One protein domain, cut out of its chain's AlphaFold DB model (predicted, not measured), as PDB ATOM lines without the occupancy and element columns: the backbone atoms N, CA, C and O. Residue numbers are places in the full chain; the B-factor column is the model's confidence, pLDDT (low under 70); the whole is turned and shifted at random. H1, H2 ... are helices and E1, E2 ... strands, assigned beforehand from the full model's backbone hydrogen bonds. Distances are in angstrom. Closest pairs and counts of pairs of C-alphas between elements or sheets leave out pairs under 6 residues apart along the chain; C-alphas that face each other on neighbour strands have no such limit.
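What this domain is: This is residues 75 to 199 of the 337 residues of an uncharacterized protein of Ruminococcus flavefaciens (UniProt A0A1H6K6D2). A twisted sheet of four strands, E2 to E5, is covered on one face by the long helix H1, which crosses it slantwise, and on the other face by two short helices, H3 and H4. Beyond the sheet, by the last residues of H1, E1 and E6 form a small separate pair, while H2 packs on the later part of H1. The printed part has 125 residues with four named helices and six named strands, in the order H1 E1 E2 H2 E3 E4 E5 H3 H4 E6. The large sheet runs E2, E3, E4, E5, antiparallel throughout; the class is mixed, helices and strands. The whole is compact, with a radius of gyration of the C-alphas of 13.4 A, and spans 42 by 28 by 24 A, only just elongated.

How they stand to each other: Start with H1, residues 75 to 100: it is on the sheet of E2, 109 to 113, E3, 134 to 139, E4, 145 to 151, and E5, 161 to 164, at a height of 6.5 A over the sheet. It lies over E4 and E5, with the C-alphas of Asn 84 and Gly 161 the closest to E5 at 4.0 A, and runs slantwise to the strands, at 42 degrees to E4 on the local plane. Look next at E1, residues 103 to 105, antiparallel to E6, residues 196 to 198: N 104 and O 197 are 2.8 A apart, within hydrogen-bond range. In the large sheet, E2 and E3 are antiparallel neighbours, with N 110 and O 137 within hydrogen-bond range at 2.9 A. H2, residues 117 to 126, only grazes the sheet with residues 119 to 121; it touches residues 90 to 97 of H1, about perpendicular at 74 degrees, closest at the C-alphas of Ser 93 and Tyr 126, 5.3 A. E3, E4 and E5 make a meander, each strand the antiparallel neighbour of the one before, in two hairpins: N 136 and O 149 are 2.8 A apart, N 148 and O 163 also 2.8 A. On the face opposite H1, H3, residues 169 to 174, lies over E5, and H4, residues 177 to 183, over E3 and only just over E4, with 3 C-alphas. H1, H3 and H4 have every O i to N i+4 pair within hydrogen-bond range; H2 has 3 of 6.

Where its parts are: Find C-alpha 75 at (215.186, 249.732, 126.219); from there H1 runs 37.6 A. H2 is 15.1 A long, E3 16.3 A. E4 begins at (210.016, 220.645, 127.478) and runs 17.0 A. E6 ends with C-alpha 198 at (213.974, 206.344, 123.951).

The domain as a whole: The C-alphas farthest apart, of Val 75 and Lys 198, are 43.5 A apart. The printed part has no cut. The link from H4 to E6, residues 184 to 195, is long. Confidence is under 70 at residues 75 to 82, 85, 126 to 131, 153 to 158, 167 and 199.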
ATOM      1  N   VAL A  75     213.948 250.520 126.091       43.59
ATOM      2  CA  VAL A  75     215.186 249.732 126.219       43.59
ATOM      3  C   VAL A  75     214.994 248.533 127.150       43.59
ATOM      4  O   VAL A  75     215.533 247.463 126.873       43.59
ATOM      5  N   GLU A  76     214.237 248.677 128.241       54.38
ATOM      6  CA  GLU A  76     213.918 247.542 129.118       54.38
ATOM      7  C   GLU A  76     213.031 246.504 128.430       54.38
ATOM      8  O   GLU A  76     213.354 245.317 128.495       54.38
ATOM      9  N   LYS A  77     211.991 246.939 127.708       56.38
ATOM     10  CA  LYS A  77     211.128 246.044 126.922       56.38
ATOM     11  C   LYS A  77     211.905 245.314 125.830       56.38
ATOM     12  O   LYS A  77     211.848 244.096 125.758       56.38
ATOM     13  N   SER A  78     212.732 246.024 125.061       50.06
ATOM     14  CA  SER A  78     213.564 245.425 124.007       50.06
ATOM     15  C   SER A  78     214.519 244.346 124.539       50.06
ATOM     16  O   SER A  78     214.697 243.312 123.896       50.06
ATOM     17  N   LYS A  79     215.103 244.542 125.727       61.09
ATOM     18  CA  LYS A  79     215.950 243.524 126.373       61.09
ATOM     19  C   LYS A  79     215.157 242.301 126.818       61.09
ATOM     20  O   LYS A  79     215.663 241.190 126.715       61.09
ATOM     21  N   GLN A  80     213.939 242.501 127.312       61.34
ATOM     22  CA  GLN A  80     213.046 241.414 127.704       61.34
ATOM     23  C   GLN A  80     212.573 240.613 126.486       61.34
ATOM     24  O   GLN A  80     212.657 239.388 126.503       61.34
ATOM     25  N   THR A  81     212.194 241.285 125.396       61.03
ATOM     26  CA  THR A  81     211.867 240.635 124.119       61.03
ATOM     27  C   THR A  81     213.052 239.822 123.599       61.03
ATOM     28  O   THR A  81     212.896 238.649 123.285       61.03
ATOM     29  N   SER A  82     214.262 240.396 123.589       65.81
ATOM     30  CA  SER A  82     215.475 239.671 123.181       65.81
ATOM     31  C   SER A  82     215.747 238.443 124.054       65.81
ATOM     32  O   SER A  82     216.158 237.405 123.542       65.81
ATOM     33  N   ALA A  83     215.509 238.536 125.364       73.69
ATOM     34  CA  ALA A  83     215.673 237.408 126.270       73.69
ATOM     35  C   ALA A  83     214.625 236.308 126.005       73.69
ATOM     36  O   ALA A  83     214.971 235.129 125.981       73.69
ATOM     37  N   ASN A  84     213.364 236.667 125.746       72.94
ATOM     38  CA  ASN A  84     212.312 235.705 125.396       72.94
ATOM     39  C   ASN A  84     212.580 235.012 124.053       72.94
ATOM     40  O   ASN A  84     212.356 233.809 123.941       72.94
ATOM     41  N   VAL A  85     213.117 235.734 123.062       69.44
ATOM     42  CA  VAL A  85     213.561 235.143 121.789       69.44
ATOM     43  C   VAL A  85     214.635 234.087 122.041       69.44
ATOM     44  O   VAL A  85     214.510 232.970 121.548       69.44
ATOM     45  N   ASN A  86     215.624 234.378 122.890       78.94
ATOM     46  CA  ASN A  86     216.640 233.395 123.271       78.94
ATOM     47  C   ASN A  86     216.021 232.147 123.931       78.94
ATOM     48  O   ASN A  86     216.398 231.024 123.595       78.94
ATOM     49  N   ALA A  87     215.042 232.324 124.827       76.81
ATOM     50  CA  ALA A  87     214.350 231.208 125.477       76.81
ATOM     51  C   ALA A  87     213.555 230.359 124.471       76.81
ATOM     52  O   ALA A  87     213.623 229.131 124.516       76.81
ATOM     53  N   SER A  88     212.865 231.005 123.525       75.62
ATOM     54  CA  SER A  88     212.156 230.347 122.423       75.62
ATOM     55  C   SER A  88     213.109 229.567 121.522       75.62
ATOM     56  O   SER A  88     212.840 228.418 121.178       75.62
ATOM     57  N   SER A  89     214.237 230.163 121.133       72.12
ATOM     58  CA  SER A  89     215.233 229.495 120.296       72.12
ATOM     59  C   SER A  89     215.813 228.268 120.993       72.12
ATOM     60  O   SER A  89     215.855 227.206 120.381       72.12
ATOM     61  N   ILE A  90     216.176 228.364 122.280       81.31
ATOM     62  CA  ILE A  90     216.635 227.200 123.054       81.31
ATOM     63  C   ILE A  90     215.551 226.124 123.112       81.31
ATOM     64  O   ILE A  90     215.852 224.958 122.872       81.31
ATOM     65  N   TYR A  91     214.301 226.492 123.403       82.38
ATOM     66  CA  TYR A  91     213.186 225.546 123.434       82.38
ATOM     67  C   TYR A  91     213.050 224.784 122.111       82.38
ATOM     68  O   TYR A  91     213.029 223.552 122.109       82.38
ATOM     69  N   LYS A  92     213.015 225.507 120.983       71.06
ATOM     70  CA  LYS A  92     212.914 224.919 119.639       71.06
ATOM     71  C   LYS A  92     214.096 223.980 119.371       71.06
ATOM     72  O   LYS A  92     213.890 222.848 118.953       71.06
ATOM     73  N   SER A  93     215.322 224.394 119.695       76.19
ATOM     74  CA  SER A  93     216.513 223.555 119.522       76.19
ATOM     75  C   SER A  93     216.480 222.293 120.396       76.19
ATOM     76  O   SER A  93     216.862 221.225 119.923       76.19
ATOM     77  N   ILE A  94     215.994 222.375 121.642       80.31
ATOM     78  CA  ILE A  94     215.804 221.202 122.513       80.31
ATOM     79  C   ILE A  94     214.828 220.222 121.854       80.31
ATOM     80  O   ILE A  94     215.142 219.038 121.740       80.31
ATOM     81  N   MET A  95     213.676 220.716 121.392       73.50
ATOM     82  CA  MET A  95     212.664 219.903 120.710       73.50
ATOM     83  C   MET A  95     213.222 219.214 119.461       73.50
ATOM     84  O   MET A  95     212.956 218.030 119.244       73.50
ATOM     85  N   THR A  96     214.029 219.918 118.662       70.75
ATOM     86  CA  THR A  96     214.681 219.343 117.477       70.75
ATOM     87  C   THR A  96     215.633 218.209 117.853       70.75
ATOM     88  O   THR A  96     215.504 217.118 117.305       70.75
ATOM     89  N   VAL A  97     216.509 218.404 118.848       73.38
ATOM     90  CA  VAL A  97     217.420 217.339 119.309       73.38
ATOM     91  C   VAL A  97     216.645 216.120 119.807       73.38
ATOM     92  O   VAL A  97     216.992 214.991 119.469       73.38
ATOM     93  N   LEU A  98     215.591 216.319 120.604       75.25
ATOM     94  CA  LEU A  98     214.769 215.213 121.100       75.25
ATOM     95  C   LEU A  98     214.094 214.443 119.960       75.25
ATOM     96  O   LEU A  98     214.048 213.214 120.005       75.25
ATOM     97  N   THR A  99     213.618 215.157 118.940       73.12
ATOM     98  CA  THR A  99     212.975 214.570 117.759       73.12
ATOM     99  C   THR A  99     213.965 213.746 116.939       73.12
ATOM    100  O   THR A  99     213.687 212.581 116.658       73.12
ATOM    101  N   ASP A 100     215.135 214.300 116.619       71.06
ATOM    102  CA  ASP A 100     216.163 213.618 115.820       71.06
ATOM    103  C   ASP A 100     216.733 212.382 116.524       71.06
ATOM    104  O   ASP A 100     217.052 211.372 115.895       71.06
ATOM    105  N   GLU A 101     216.836 212.441 117.851       76.44
ATOM    106  CA  GLU A 101     217.295 211.327 118.678       76.44
ATOM    107  C   GLU A 101     216.173 210.328 119.019       76.44
ATOM    108  O   GLU A 101     216.434 209.330 119.697       76.44
ATOM    109  N   GLU A 102     214.931 210.590 118.583       75.94
ATOM    110  CA  GLU A 102     213.720 209.837 118.943       75.94
ATOM    111  C   GLU A 102     213.649 209.569 120.460       75.94
ATOM    112  O   GLU A 102     213.447 208.443 120.941       75.94
ATOM    113  N   SER A 103     213.890 210.623 121.237       83.50
ATOM    114  CA  SER A 103     214.134 210.548 122.673       83.50
ATOM    115  C   SER A 103     213.326 211.570 123.469       83.50
ATOM    116  O   SER A 103     212.675 212.461 122.931       83.50
ATOM    117  N   LYS A 104     213.342 211.409 124.789       85.12
ATOM    118  CA  LYS A 104     212.722 212.305 125.763       85.12
ATOM    119  C   LYS A 104     213.610 212.440 126.992       85.12
ATOM    120  O   LYS A 104     214.438 211.564 127.255       85.12
ATOM    121  N   PHE A 105     213.419 213.488 127.781       87.50
ATOM    122  CA  PHE A 105     214.110 213.611 129.060       87.50
ATOM    123  C   PHE A 105     213.547 212.638 130.097       87.50
ATOM    124  O   PHE A 105     212.341 212.416 130.179       87.50
ATOM    125  N   SER A 106     214.431 212.088 130.932       83.88
ATOM    126  CA  SER A 106     214.042 211.271 132.091       83.88
ATOM    127  C   SER A 106     213.815 212.092 133.370       83.88
ATOM    128  O   SER A 106     213.486 211.533 134.415       83.88
ATOM    129  N   GLY A 107     214.139 213.388 133.341       83.31
ATOM    130  CA  GLY A 107     214.067 214.295 134.485       83.31
ATOM    131  C   GLY A 107     212.903 215.271 134.359       83.31
ATOM    132  O   GLY A 107     212.466 215.566 133.256       83.31
ATOM    133  N   ASN A 108     212.442 215.800 135.493       84.38
ATOM    134  CA  ASN A 108     211.322 216.752 135.531       84.38
ATOM    135  C   ASN A 108     211.771 218.202 135.295       84.38
ATOM    136  O   ASN A 108     210.980 219.046 134.886       84.38
ATOM    137  N   ILE A 109     213.031 218.507 135.610       90.75
ATOM    138  CA  ILE A 109     213.650 219.814 135.397       90.75
ATOM    139  C   ILE A 109     215.095 219.573 134.975       90.75
ATOM    140  O   ILE A 109     215.799 218.771 135.593       90.75
ATOM    141  N   ILE A 110     215.527 220.285 133.941       92.25
ATOM    142  CA  ILE A 110     216.899 220.303 133.445       92.25
ATOM    143  C   ILE A 110     217.472 221.694 133.692       92.25
ATOM    144  O   ILE A 110     216.827 222.680 133.359       92.25
ATOM    145  N   TYR A 111     218.677 221.781 134.246       92.12
ATOM    146  CA  TYR A 111     219.448 223.019 134.344       92.12
ATOM    147  C   TYR A 111     220.811 222.803 133.712       92.12
ATOM    148  O   TYR A 111     221.580 221.953 134.160       92.12
ATOM    149  N   ALA A 112     221.102 223.550 132.658       90.31
ATOM    150  CA  ALA A 112     222.309 223.358 131.877       90.31
ATOM    151  C   ALA A 112     222.768 224.659 131.228       90.31
ATOM    152  O   ALA A 112     222.085 225.684 131.247       90.31
ATOM    153  N   LYS A 113     223.954 224.596 130.634       87.75
ATOM    154  CA  LYS A 113     224.518 225.661 129.820       87.75
ATOM    155  C   LYS A 113     224.570 225.208 128.365       87.75
ATOM    156  O   LYS A 113     224.968 224.081 128.073       87.75
ATOM    157  N   ALA A 114     224.137 226.069 127.448       79.00
ATOM    158  CA  ALA A 114     224.202 225.793 126.017       79.00
ATOM    159  C   ALA A 114     225.658 225.509 125.606       79.00
ATOM    160  O   ALA A 114     226.564 226.256 125.979       79.00
ATOM    161  N   GLY A 115     225.878 224.415 124.871       77.06
ATOM    162  CA  GLY A 115     227.216 223.955 124.482       77.06
ATOM    163  C   GLY A 115     227.986 223.163 125.540       77.06
ATOM    164  O   GLY A 115     229.101 222.734 125.258       77.06
ATOM    165  N   GLU A 116     227.432 222.945 126.738       82.12
ATOM    166  CA  GLU A 116     228.092 222.168 127.793       82.12
ATOM    167  C   GLU A 116     227.497 220.755 127.921       82.12
ATOM    168  O   GLU A 116     226.285 220.576 128.057       82.12
ATOM    169  N   GLY A 117     228.372 219.744 127.898       82.38
ATOM    170  CA  GLY A 117     228.007 218.327 127.992       82.38
ATOM    171  C   GLY A 117     227.400 217.745 126.710       82.38
ATOM    172  O   GLY A 117     227.063 218.469 125.778       82.38
ATOM    173  N   ASP A 118     227.228 216.420 126.677       83.12
ATOM    174  CA  ASP A 118     226.824 215.672 125.472       83.12
ATOM    175  C   ASP A 118     225.530 216.200 124.828       83.12
ATOM    176  O   ASP A 118     225.419 216.279 123.606       83.12
ATOM    177  N   PHE A 119     224.535 216.575 125.639       85.56
ATOM    178  CA  PHE A 119     223.290 217.156 125.131       85.56
ATOM    179  C   PHE A 119     223.470 218.612 124.678       85.56
ATOM    180  O   PHE A 119     222.921 219.009 123.654       85.56
ATOM    181  N   GLY A 120     224.253 219.410 125.413       81.50
ATOM    182  CA  GLY A 120     224.527 220.804 125.067       81.50
ATOM    183  C   GLY A 120     225.315 220.951 123.763       81.50
ATOM    184  O   GLY A 120     225.080 221.903 123.017       81.50
ATOM    185  N   GLU A 121     226.201 220.001 123.453       81.81
ATOM    186  CA  GLU A 121     226.908 219.939 122.168       81.81
ATOM    187  C   GLU A 121     225.935 219.706 121.003       81.81
ATOM    188  O   GLU A 121     225.954 220.478 120.048       81.81
ATOM    189  N   LYS A 122     225.015 218.734 121.117       81.69
ATOM    190  CA  LYS A 122     223.963 218.493 120.105       81.69
ATOM    191  C   LYS A 122     223.032 219.690 119.944       81.69
ATOM    192  O   LYS A 122     222.693 220.080 118.832       81.69
ATOM    193  N   LEU A 123     222.655 220.319 121.057       80.44
ATOM    194  CA  LEU A 123     221.839 221.534 121.048       80.44
ATOM    195  C   LEU A 123     222.499 222.656 120.233       80.44
ATOM    196  O   LEU A 123     221.807 223.400 119.544       80.44
ATOM    197  N   SER A 124     223.831 222.754 120.275       76.50
ATOM    198  CA  SER A 124     224.598 223.792 119.573       76.50
ATOM    199  C   SER A 124     224.618 223.621 118.049       76.50
ATOM    200  O   SER A 124     225.022 224.545 117.345       76.50
ATOM    201  N   GLU A 125     224.182 222.473 117.521       75.88
ATOM    202  CA  GLU A 125     223.981 222.288 116.078       75.88
ATOM    203  C   GLU A 125     222.776 223.094 115.572       75.88
ATOM    204  O   GLU A 125     222.803 223.625 114.462       75.88
ATOM    205  N   TYR A 126     221.750 223.237 116.415       69.94
ATOM    206  CA  TYR A 126     220.481 223.896 116.092       69.94
ATOM    207  C   TYR A 126     220.334 225.273 116.737       69.94
ATOM    208  O   TYR A 126     219.502 226.075 116.318       69.94
ATOM    209  N   TYR A 127     221.131 225.552 117.764       69.94
ATOM    210  CA  TYR A 127     221.197 226.839 118.434       69.94
ATOM    211  C   TYR A 127     222.527 227.506 118.091       69.94
ATOM    212  O   TYR A 127     223.570 227.082 118.580       69.94
ATOM    213  N   SER A 128     222.509 228.558 117.263       59.66
ATOM    214  CA  SER A 128     223.724 229.326 116.972       59.66
ATOM    215  C   SER A 128     224.008 230.276 118.139       59.66
ATOM    216  O   SER A 128     223.259 231.239 118.333       59.66
ATOM    217  N   PRO A 129     225.054 230.038 118.951       52.22
ATOM    218  CA  PRO A 129     225.279 230.844 120.133       52.22
ATOM    219  C   PRO A 129     225.867 232.186 119.698       52.22
ATOM    220  O   PRO A 129     227.062 232.306 119.438       52.22
ATOM    221  N   LEU A 130     225.033 233.226 119.644       50.53
ATOM    222  CA  LEU A 130     225.550 234.593 119.702       50.53
ATOM    223  C   LEU A 130     226.136 234.876 121.097       50.53
ATOM    224  O   LEU A 130     227.111 235.615 121.183       50.53
ATOM    225  N   ASN A 131     225.612 234.220 122.148       59.34
ATOM    226  CA  ASN A 131     226.085 234.277 123.536       59.34
ATOM    227  C   ASN A 131     225.943 232.913 124.250       59.34
ATOM    228  O   ASN A 131     225.044 232.130 123.938       59.34
ATOM    229  N   GLU A 132     226.813 232.645 125.232       71.25
ATOM    230  CA  GLU A 132     226.690 231.499 126.143       71.25
ATOM    231  C   GLU A 132     225.473 231.698 127.066       71.25
ATOM    232  O   GLU A 132     225.452 232.629 127.871       71.25
ATOM    233  N   LEU A 133     224.462 230.832 126.960       81.94
ATOM    234  CA  LEU A 133     223.245 230.904 127.772       81.94
ATOM    235  C   LEU A 133     223.194 229.771 128.791       81.94
ATOM    236  O   LEU A 133     223.365 228.602 128.448       81.94
ATOM    237  N   GLU A 134     222.882 230.118 130.033       88.62
ATOM    238  CA  GLU A 134     222.364 229.161 131.004       88.62
ATOM    239  C   GLU A 134     220.849 229.060 130.841       88.62
ATOM    240  O   GLU A 134     220.179 230.074 130.627       88.62
ATOM    241  N   TYR A 135     220.304 227.852 130.958       90.56
ATOM    242  CA  TYR A 135     218.877 227.615 130.821       90.56
ATOM    243  C   TYR A 135     218.346 226.578 131.807       90.56
ATOM    244  O   TYR A 135     219.038 225.636 132.192       90.56
ATOM    245  N   VAL A 136     217.082 226.758 132.182       92.62
ATOM    246  CA  VAL A 136     216.263 225.793 132.912       92.62
ATOM    247  C   VAL A 136     215.139 225.348 131.984       92.62
ATOM    248  O   VAL A 136     214.398 226.195 131.498       92.62
ATOM    249  N   ALA A 137     214.990 224.047 131.751       92.06
ATOM    250  CA  ALA A 137     213.840 223.475 131.058       92.06
ATOM    251  C   ALA A 137     212.956 222.722 132.062       92.06
ATOM    252  O   ALA A 137     213.425 221.807 132.739       92.06
ATOM    253  N   ILE A 138     211.688 223.113 132.166       87.94
ATOM    254  CA  ILE A 138     210.648 222.368 132.883       87.94
ATOM    255  C   ILE A 138     210.113 221.324 131.919       87.94
ATOM    256  O   ILE A 138     209.784 221.667 130.787       87.94
ATOM    257  N   ILE A 139     210.029 220.076 132.357       89.31
ATOM    258  CA  ILE A 139     209.639 218.946 131.523       89.31
ATOM    259  C   ILE A 139     208.213 218.514 131.886       89.31
ATOM    260  O   ILE A 139     207.842 218.512 133.062       89.31
ATOM    261  N   ASP A 140     207.404 218.195 130.880       79.50
ATOM    262  CA  ASP A 140     206.052 217.672 131.041       79.50
ATOM    263  C   ASP A 140     206.036 216.170 131.390       79.50
ATOM    264  O   ASP A 140     207.065 215.493 131.452       79.50
ATOM    265  N   ASP A 141     204.837 215.621 131.588       78.44
ATOM    266  CA  ASP A 141     204.647 214.203 131.913       78.44
ATOM    267  C   ASP A 141     205.075 213.249 130.775       78.44
ATOM    268  O   ASP A 141     205.236 212.043 130.991       78.44
ATOM    269  N   TYR A 142     205.277 213.768 129.559       76.94
ATOM    270  CA  TYR A 142     205.727 213.020 128.386       76.94
ATOM    271  C   TYR A 142     207.248 213.064 128.196       76.94
ATOM    272  O   TYR A 142     207.771 212.354 127.333       76.94
ATOM    273  N   GLY A 143     207.972 213.818 129.027       74.62
ATOM    274  CA  GLY A 143     209.417 213.990 128.919       74.62
ATOM    275  C   GLY A 143     209.834 215.048 127.888       74.62
ATOM    276  O   GLY A 143     210.999 215.065 127.485       74.62
ATOM    277  N   GLN A 144     208.904 215.901 127.451       81.88
ATOM    278  CA  GLN A 144     209.138 217.021 126.537       81.88
ATOM    279  C   GLN A 144     209.243 218.337 127.319       81.88
ATOM    280  O   GLN A 144     208.665 218.460 128.399       81.88
ATOM    281  N   PRO A 145     209.994 219.340 126.837       78.06
ATOM    282  CA  PRO A 145     210.016 220.645 127.478       78.06
ATOM    283  C   PRO A 145     208.612 221.263 127.473       78.06
ATOM    284  O   PRO A 145     208.016 221.481 126.429       78.06
ATOM    285  N   LYS A 146     208.103 221.580 128.660       80.75
ATOM    286  CA  LYS A 146     206.899 222.379 128.887       80.75
ATOM    287  C   LYS A 146     207.201 223.876 128.796       80.75
ATOM    288  O   LYS A 146     206.431 224.650 128.234       80.75
ATOM    289  N   ALA A 147     208.324 224.283 129.383       78.19
ATOM    290  CA  ALA A 147     208.781 225.665 129.404       78.19
ATOM    291  C   ALA A 147     210.302 225.733 129.517       78.19
ATOM    292  O   ALA A 147     210.931 224.861 130.115       78.19
ATOM    293  N   VAL A 148     210.894 226.794 128.981       87.00
ATOM    294  CA  VAL A 148     212.320 227.103 129.071       87.00
ATOM    295  C   VAL A 148     212.499 228.517 129.595       87.00
ATOM    296  O   VAL A 148     211.851 229.463 129.148       87.00
ATOM    297  N   MET A 149     213.423 228.659 130.537       91.88
ATOM    298  CA  MET A 149     213.911 229.939 131.025       91.88
ATOM    299  C   MET A 149     215.399 230.043 130.735       91.88
ATOM    300  O   MET A 149     216.110 229.058 130.915       91.88
ATOM    301  N   CYS A 150     215.896 231.211 130.337       88.75
ATOM    302  CA  CYS A 150     217.324 231.380 130.079       88.75
ATOM    303  C   CYS A 150     217.867 232.749 130.483       88.75
ATOM    304  O   CYS A 150     217.136 233.737 130.571       88.75
ATOM    305  N   CYS A 151     219.182 232.807 130.678       86.06
ATOM    306  CA  CYS A 151     219.925 234.026 130.967       86.06
ATOM    307  C   CYS A 151     221.321 233.960 130.330       86.06
ATOM    308  O   CYS A 151     221.960 232.911 130.342       86.06
ATOM    309  N   GLU A 152     221.845 235.099 129.861       75.06
ATOM    310  CA  GLU A 152     223.191 235.257 129.257       75.06
ATOM    311  C   GLU A 152     224.364 235.031 130.222       75.06
ATOM    312  O   GLU A 152     225.506 235.335 129.887       75.06
ATOM    313  N   GLY A 153     224.106 234.510 131.429       57.03
ATOM    314  CA  GLY A 153     225.112 233.997 132.365       57.03
ATOM    315  C   GLY A 153     226.186 234.984 132.848       57.03
ATOM    316  O   GLY A 153     227.034 234.603 133.651       57.03
ATOM    317  N   THR A 154     226.193 236.247 132.405       46.03
ATOM    318  CA  THR A 154     227.375 237.120 132.524       46.03
ATOM    319  C   THR A 154     227.158 238.365 133.380       46.03
ATOM    320  O   THR A 154     228.142 238.958 133.840       46.03
ATOM    321  N   SER A 155     225.921 238.752 133.719       49.06
ATOM    322  CA  SER A 155     225.698 239.876 134.628       49.06
ATOM    323  C   SER A 155     224.414 239.793 135.469       49.06
ATOM    324  O   SER A 155     223.358 239.340 135.049       49.06
ATOM    325  N   ARG A 156     224.462 240.350 136.693       44.41
ATOM    326  CA  ARG A 156     223.289 240.541 137.583       44.41
ATOM    327  C   ARG A 156     222.209 241.485 137.012       44.41
ATOM    328  O   ARG A 156     221.278 241.820 137.745       44.41
ATOM    329  N   LYS A 157     222.391 241.994 135.791       50.59
ATOM    330  CA  LYS A 157     221.514 242.953 135.108       50.59
ATOM    331  C   LYS A 157     220.801 242.346 133.896       50.59
ATOM    332  O   LYS A 157     220.058 243.074 133.241       50.59
ATOM    333  N   ASP A 158     221.046 241.077 133.594       62.28
ATOM    334  CA  ASP A 158     220.499 240.441 132.401       62.28
ATOM    335  C   ASP A 158     219.051 240.023 132.678       62.28
ATOM    336  O   ASP A 158     218.717 239.574 133.780       62.28
ATOM    337  N   LYS A 159     218.177 240.267 131.698       75.12
ATOM    338  CA  LYS A 159     216.761 239.901 131.771       75.12
ATOM    339  C   LYS A 159     216.628 238.388 131.622       75.12
ATOM    340  O   LYS A 159     217.383 237.771 130.872       75.12
ATOM    341  N   VAL A 160     215.670 237.806 132.337       84.06
ATOM    342  CA  VAL A 160     215.355 236.383 132.209       84.06
ATOM    343  C   VAL A 160     214.381 236.215 131.054       84.06
ATOM    344  O   VAL A 160     213.313 236.823 131.039       84.06
ATOM    345  N   GLY A 161     214.770 235.399 130.081       84.06
ATOM    346  CA  GLY A 161     213.879 234.958 129.018       84.06
ATOM    347  C   GLY A 161     212.992 233.831 129.515       84.06
ATOM    348  O   GLY A 161     213.488 232.963 130.231       84.06
ATOM    349  N   VAL A 162     211.714 233.829 129.133       78.38
ATOM    350  CA  VAL A 162     210.758 232.768 129.479       78.38
ATOM    351  C   VAL A 162     209.889 232.438 128.272       78.38
ATOM    352  O   VAL A 162     209.224 233.324 127.728       78.38
ATOM    353  N   TYR A 163     209.865 231.161 127.897       76.12
ATOM    354  CA  TYR A 163     209.068 230.625 126.798       76.12
ATOM    355  C   TYR A 163     208.398 229.300 127.197       76.12
ATOM    356  O   TYR A 163     208.998 228.502 127.911       76.12
ATOM    357  N   GLY A 164     207.178 229.056 126.719       70.88
ATOM    358  CA  GLY A 164     206.353 227.889 127.051       70.88
ATOM    359  C   GLY A 164     205.397 228.108 128.230       70.88
ATOM    360  O   GLY A 164     205.214 229.232 128.701       70.88
ATOM    361  N   ASP A 165     204.768 227.027 128.692       76.31
ATOM    362  CA  ASP A 165     203.689 227.064 129.686       76.31
ATOM    363  C   ASP A 165     204.232 227.022 131.130       76.31
ATOM    364  O   ASP A 165     204.603 225.967 131.662       76.31
ATOM    365  N   VAL A 166     204.263 228.189 131.780       79.00
ATOM    366  CA  VAL A 166     204.602 228.349 133.199       79.00
ATOM    367  C   VAL A 166     203.697 229.397 133.856       79.00
ATOM    368  O   VAL A 166     203.576 230.518 133.369       79.00
ATOM    369  N   GLU A 167     203.083 229.037 134.988       68.12
ATOM    370  CA  GLU A 167     202.024 229.831 135.642       68.12
ATOM    371  C   GLU A 167     202.485 231.230 136.099       68.12
ATOM    372  O   GLU A 167     201.692 232.166 136.088       68.12
ATOM    373  N   ASP A 168     203.774 231.399 136.418       78.06
ATOM    374  CA  ASP A 168     204.345 232.652 136.943       78.06
ATOM    375  C   ASP A 168     205.313 233.326 135.945       78.06
ATOM    376  O   ASP A 168     206.350 233.868 136.338       78.06
ATOM    377  N   ALA A 169     205.044 233.233 134.637       74.06
ATOM    378  CA  ALA A 169     205.981 233.677 133.598       74.06
ATOM    379  C   ALA A 169     206.421 235.145 133.749       74.06
ATOM    380  O   ALA A 169     207.612 235.440 133.636       74.06
ATOM    381  N   ASP A 170     205.484 236.054 134.034       71.62
ATOM    382  CA  ASP A 170     205.772 237.486 134.185       71.62
ATOM    383  C   ASP A 170     206.641 237.776 135.407       71.62
ATOM    384  O   ASP A 170     207.660 238.460 135.295       71.62
ATOM    385  N   ASP A 171     206.324 237.159 136.545       74.88
ATOM    386  CA  ASP A 171     207.130 237.295 137.755       74.88
ATOM    387  C   ASP A 171     208.554 236.768 137.531       74.88
ATOM    388  O   ASP A 171     209.527 237.379 137.973       74.88
ATOM    389  N   ILE A 172     208.705 235.645 136.818       82.06
ATOM    390  CA  ILE A 172     210.015 235.049 136.516       82.06
ATOM    391  C   ILE A 172     210.856 235.971 135.618       82.06
ATOM    392  O   ILE A 172     212.064 236.083 135.847       82.06
ATOM    393  N   ARG A 173     210.251 236.662 134.641       80.06
ATOM    394  CA  ARG A 173     210.949 237.607 133.738       80.06
ATOM    395  C   ARG A 173     211.580 238.783 134.485       80.06
ATOM    396  O   ARG A 173     212.631 239.288 134.076       80.06
ATOM    397  N   ASP A 174     210.969 239.187 135.596       78.88
ATOM    398  CA  ASP A 174     211.451 240.273 136.450       78.88
ATOM    399  C   ASP A 174     212.360 239.806 137.599       78.88
ATOM    400  O   ASP A 174     213.019 240.621 138.262       78.88
ATOM    401  N   MET A 175     212.480 238.494 137.817       82.75
ATOM    402  CA  MET A 175     213.426 237.933 138.775       82.75
ATOM    403  C   MET A 175     214.869 237.995 138.265       82.75
ATOM    404  O   MET A 175     215.181 237.929 137.081       82.75
ATOM    405  N   LYS A 176     215.812 238.044 139.210       85.50
ATOM    406  CA  LYS A 176     217.225 237.786 138.902       85.50
ATOM    407  C   LYS A 176     217.424 236.294 138.676       85.50
ATOM    408  O   LYS A 176     216.881 235.508 139.446       85.50
ATOM    409  N   TRP A 177     218.317 235.914 137.764       87.50
ATOM    410  CA  TRP A 177     218.599 234.503 137.459       87.50
ATOM    411  C   TRP A 177     218.821 233.626 138.698       87.50
ATOM    412  O   TRP A 177     218.189 232.591 138.854       87.50
ATOM    413  N   LYS A 178     219.608 234.098 139.674       86.06
ATOM    414  CA  LYS A 178     219.808 233.376 140.943       86.06
ATOM    415  C   LYS A 178     218.492 233.074 141.684       86.06
ATOM    416  O   LYS A 178     218.360 232.012 142.275       86.06
ATOM    417  N   LYS A 179     217.537 234.006 141.676       87.62
ATOM    418  CA  LYS A 179     216.220 233.826 142.306       87.62
ATOM    419  C   LYS A 179     215.348 232.844 141.531       87.62
ATOM    420  O   LYS A 179     214.617 232.090 142.162       87.62
ATOM    421  N   VAL A 180     215.479 232.810 140.206       89.50
ATOM    422  CA  VAL A 180     214.854 231.782 139.364       89.50
ATOM    423  C   VAL A 180     215.399 230.403 139.734       89.50
ATOM    424  O   VAL A 180     214.619 229.518 140.058       89.50
ATOM    425  N   LEU A 181     216.724 230.242 139.810       90.19
ATOM    426  CA  LEU A 181     217.345 228.983 140.244       90.19
ATOM    427  C   LEU A 181     216.870 228.562 141.646       90.19
ATOM    428  O   LEU A 181     216.425 227.432 141.828       90.19
ATOM    429  N   GLU A 182     216.857 229.491 142.612       89.44
ATOM    430  CA  GLU A 182     216.343 229.242 143.969       89.44
ATOM    431  C   GLU A 182     214.867 228.784 143.965       89.44
ATOM    432  O   GLU A 182     214.522 227.872 144.715       89.44
ATOM    433  N   LYS A 183     214.006 229.364 143.109       89.62
ATOM    434  CA  LYS A 183     212.584 228.980 142.973       89.62
ATOM    435  C   LYS A 183     212.421 227.511 142.566       89.62
ATOM    436  O   LYS A 183     211.490 226.859 143.033       89.62
ATOM    437  N   PHE A 184     213.335 226.988 141.751       89.44
ATOM    438  CA  PHE A 184     213.322 225.597 141.286       89.44
ATOM    439  C   PHE A 184     214.244 224.667 142.089       89.44
ATOM    440  O   PHE A 184     214.418 223.508 141.720       89.44
ATOM    441  N   GLY A 185     214.819 225.140 143.202       89.69
ATOM    442  CA  GLY A 185     215.712 224.341 144.046       89.69
ATOM    443  C   GLY A 185     217.060 224.011 143.394       89.69
ATOM    444  O   GLY A 185     217.663 222.998 143.736       89.69
ATOM    445  N   LEU A 186     217.512 224.848 142.459       91.06
ATOM    446  CA  LEU A 186     218.756 224.693 141.706       91.06
ATOM    447  C   LEU A 186     219.852 225.607 142.269       91.06
ATOM    448  O   LEU A 186     219.578 226.719 142.733       91.06
ATOM    449  N   GLU A 187     221.106 225.160 142.189       86.88
ATOM    450  CA  GLU A 187     222.272 225.943 142.602       86.88
ATOM    451  C   GLU A 187     223.074 226.419 141.387       86.88
ATOM    452  O   GLU A 187     223.281 225.690 140.422       86.88
ATOM    453  N   TYR A 188     223.515 227.678 141.423       85.56
ATOM    454  CA  TYR A 188     224.226 228.310 140.313       85.56
ATOM    455  C   TYR A 188     225.511 227.557 139.952       85.56
ATOM    456  O   TYR A 188     226.396 227.401 140.793       85.56
ATOM    457  N   GLY A 189     225.631 227.157 138.684       82.06
ATOM    458  CA  GLY A 189     226.775 226.403 138.170       82.06
ATOM    459  C   GLY A 189     226.792 224.918 138.554       82.06
ATOM    460  O   GLY A 189     227.716 224.212 138.155       82.06
ATOM    461  N   GLU A 190     225.792 224.428 139.293       87.00
ATOM    462  CA  GLU A 190     225.587 222.999 139.541       87.00
ATOM    463  C   GLU A 190     224.563 222.443 138.543       87.00
ATOM    464  O   GLU A 190     223.375 222.302 138.839       87.00
ATOM    465  N   TYR A 191     225.024 222.171 137.320       88.69
ATOM    466  CA  TYR A 191     224.167 221.679 136.240       88.69
ATOM    467  C   TYR A 191     223.651 220.260 136.495       88.69
ATOM    468  O   TYR A 191     224.306 219.429 137.126       88.69
ATOM    469  N   THR A 192     222.465 219.970 135.964       86.94
ATOM    470  CA  THR A 192     221.841 218.648 136.048       86.94
ATOM    471  C   THR A 192     222.507 217.656 135.102       86.94
ATOM    472  O   THR A 192     222.761 217.980 133.942       86.94
ATOM    473  N   ASP A 193     222.662 216.409 135.547       83.94
ATOM    474  CA  ASP A 193     223.013 215.289 134.670       83.94
ATOM    475  C   ASP A 193     221.848 214.978 133.716       83.94
ATOM    476  O   ASP A 193     220.866 214.329 134.094       83.94
ATOM    477  N   ILE A 194     221.961 215.428 132.467       87.75
ATOM    478  CA  ILE A 194     220.945 215.195 131.438       87.75
ATOM    479  C   ILE A 194     220.962 213.724 131.014       87.75
ATOM    480  O   ILE A 194     221.978 213.202 130.555       87.75
ATOM    481  N   LYS A 195     219.811 213.058 131.131       85.94
ATOM    482  CA  LYS A 195     219.600 211.682 130.669       85.94
ATOM    483  C   LYS A 195     218.416 211.626 129.718       85.94
ATOM    484  O   LYS A 195     217.332 212.118 130.034       85.94
ATOM    485  N   LEU A 196     218.657 211.007 128.566       87.06
ATOM    486  CA  LEU A 196     217.652 210.770 127.543       87.06
ATOM    487  C   LEU A 196     217.195 209.314 127.569       87.06
ATOM    488  O   LEU A 196     218.000 208.390 127.707       87.06
ATOM    489  N   GLU A 197     215.897 209.122 127.400       87.00
ATOM    490  CA  GLU A 197     215.253 207.828 127.228       87.00
ATOM    491  C   GLU A 197     214.647 207.746 125.833       87.00
ATOM    492  O   GLU A 197     214.176 208.745 125.295       87.00
ATOM    493  N   LYS A 198     214.638 206.551 125.241       83.56
ATOM    494  CA  LYS A 198     213.974 206.344 123.951       83.56
ATOM    495  C   LYS A 198     212.469 206.518 124.099       83.56
ATOM    496  O   LYS A 198     211.883 206.036 125.072       83.56
ATOM    497  N   VAL A 199     211.846 207.146 123.110       69.56
ATOM    498  CA  VAL A 199     210.388 207.210 123.036       69.56
ATOM    499  C   VAL A 199     209.857 205.814 122.710       69.56
ATOM    500  O   VAL A 199     210.227 205.195 121.710       69.56
TER     501      VAL A 199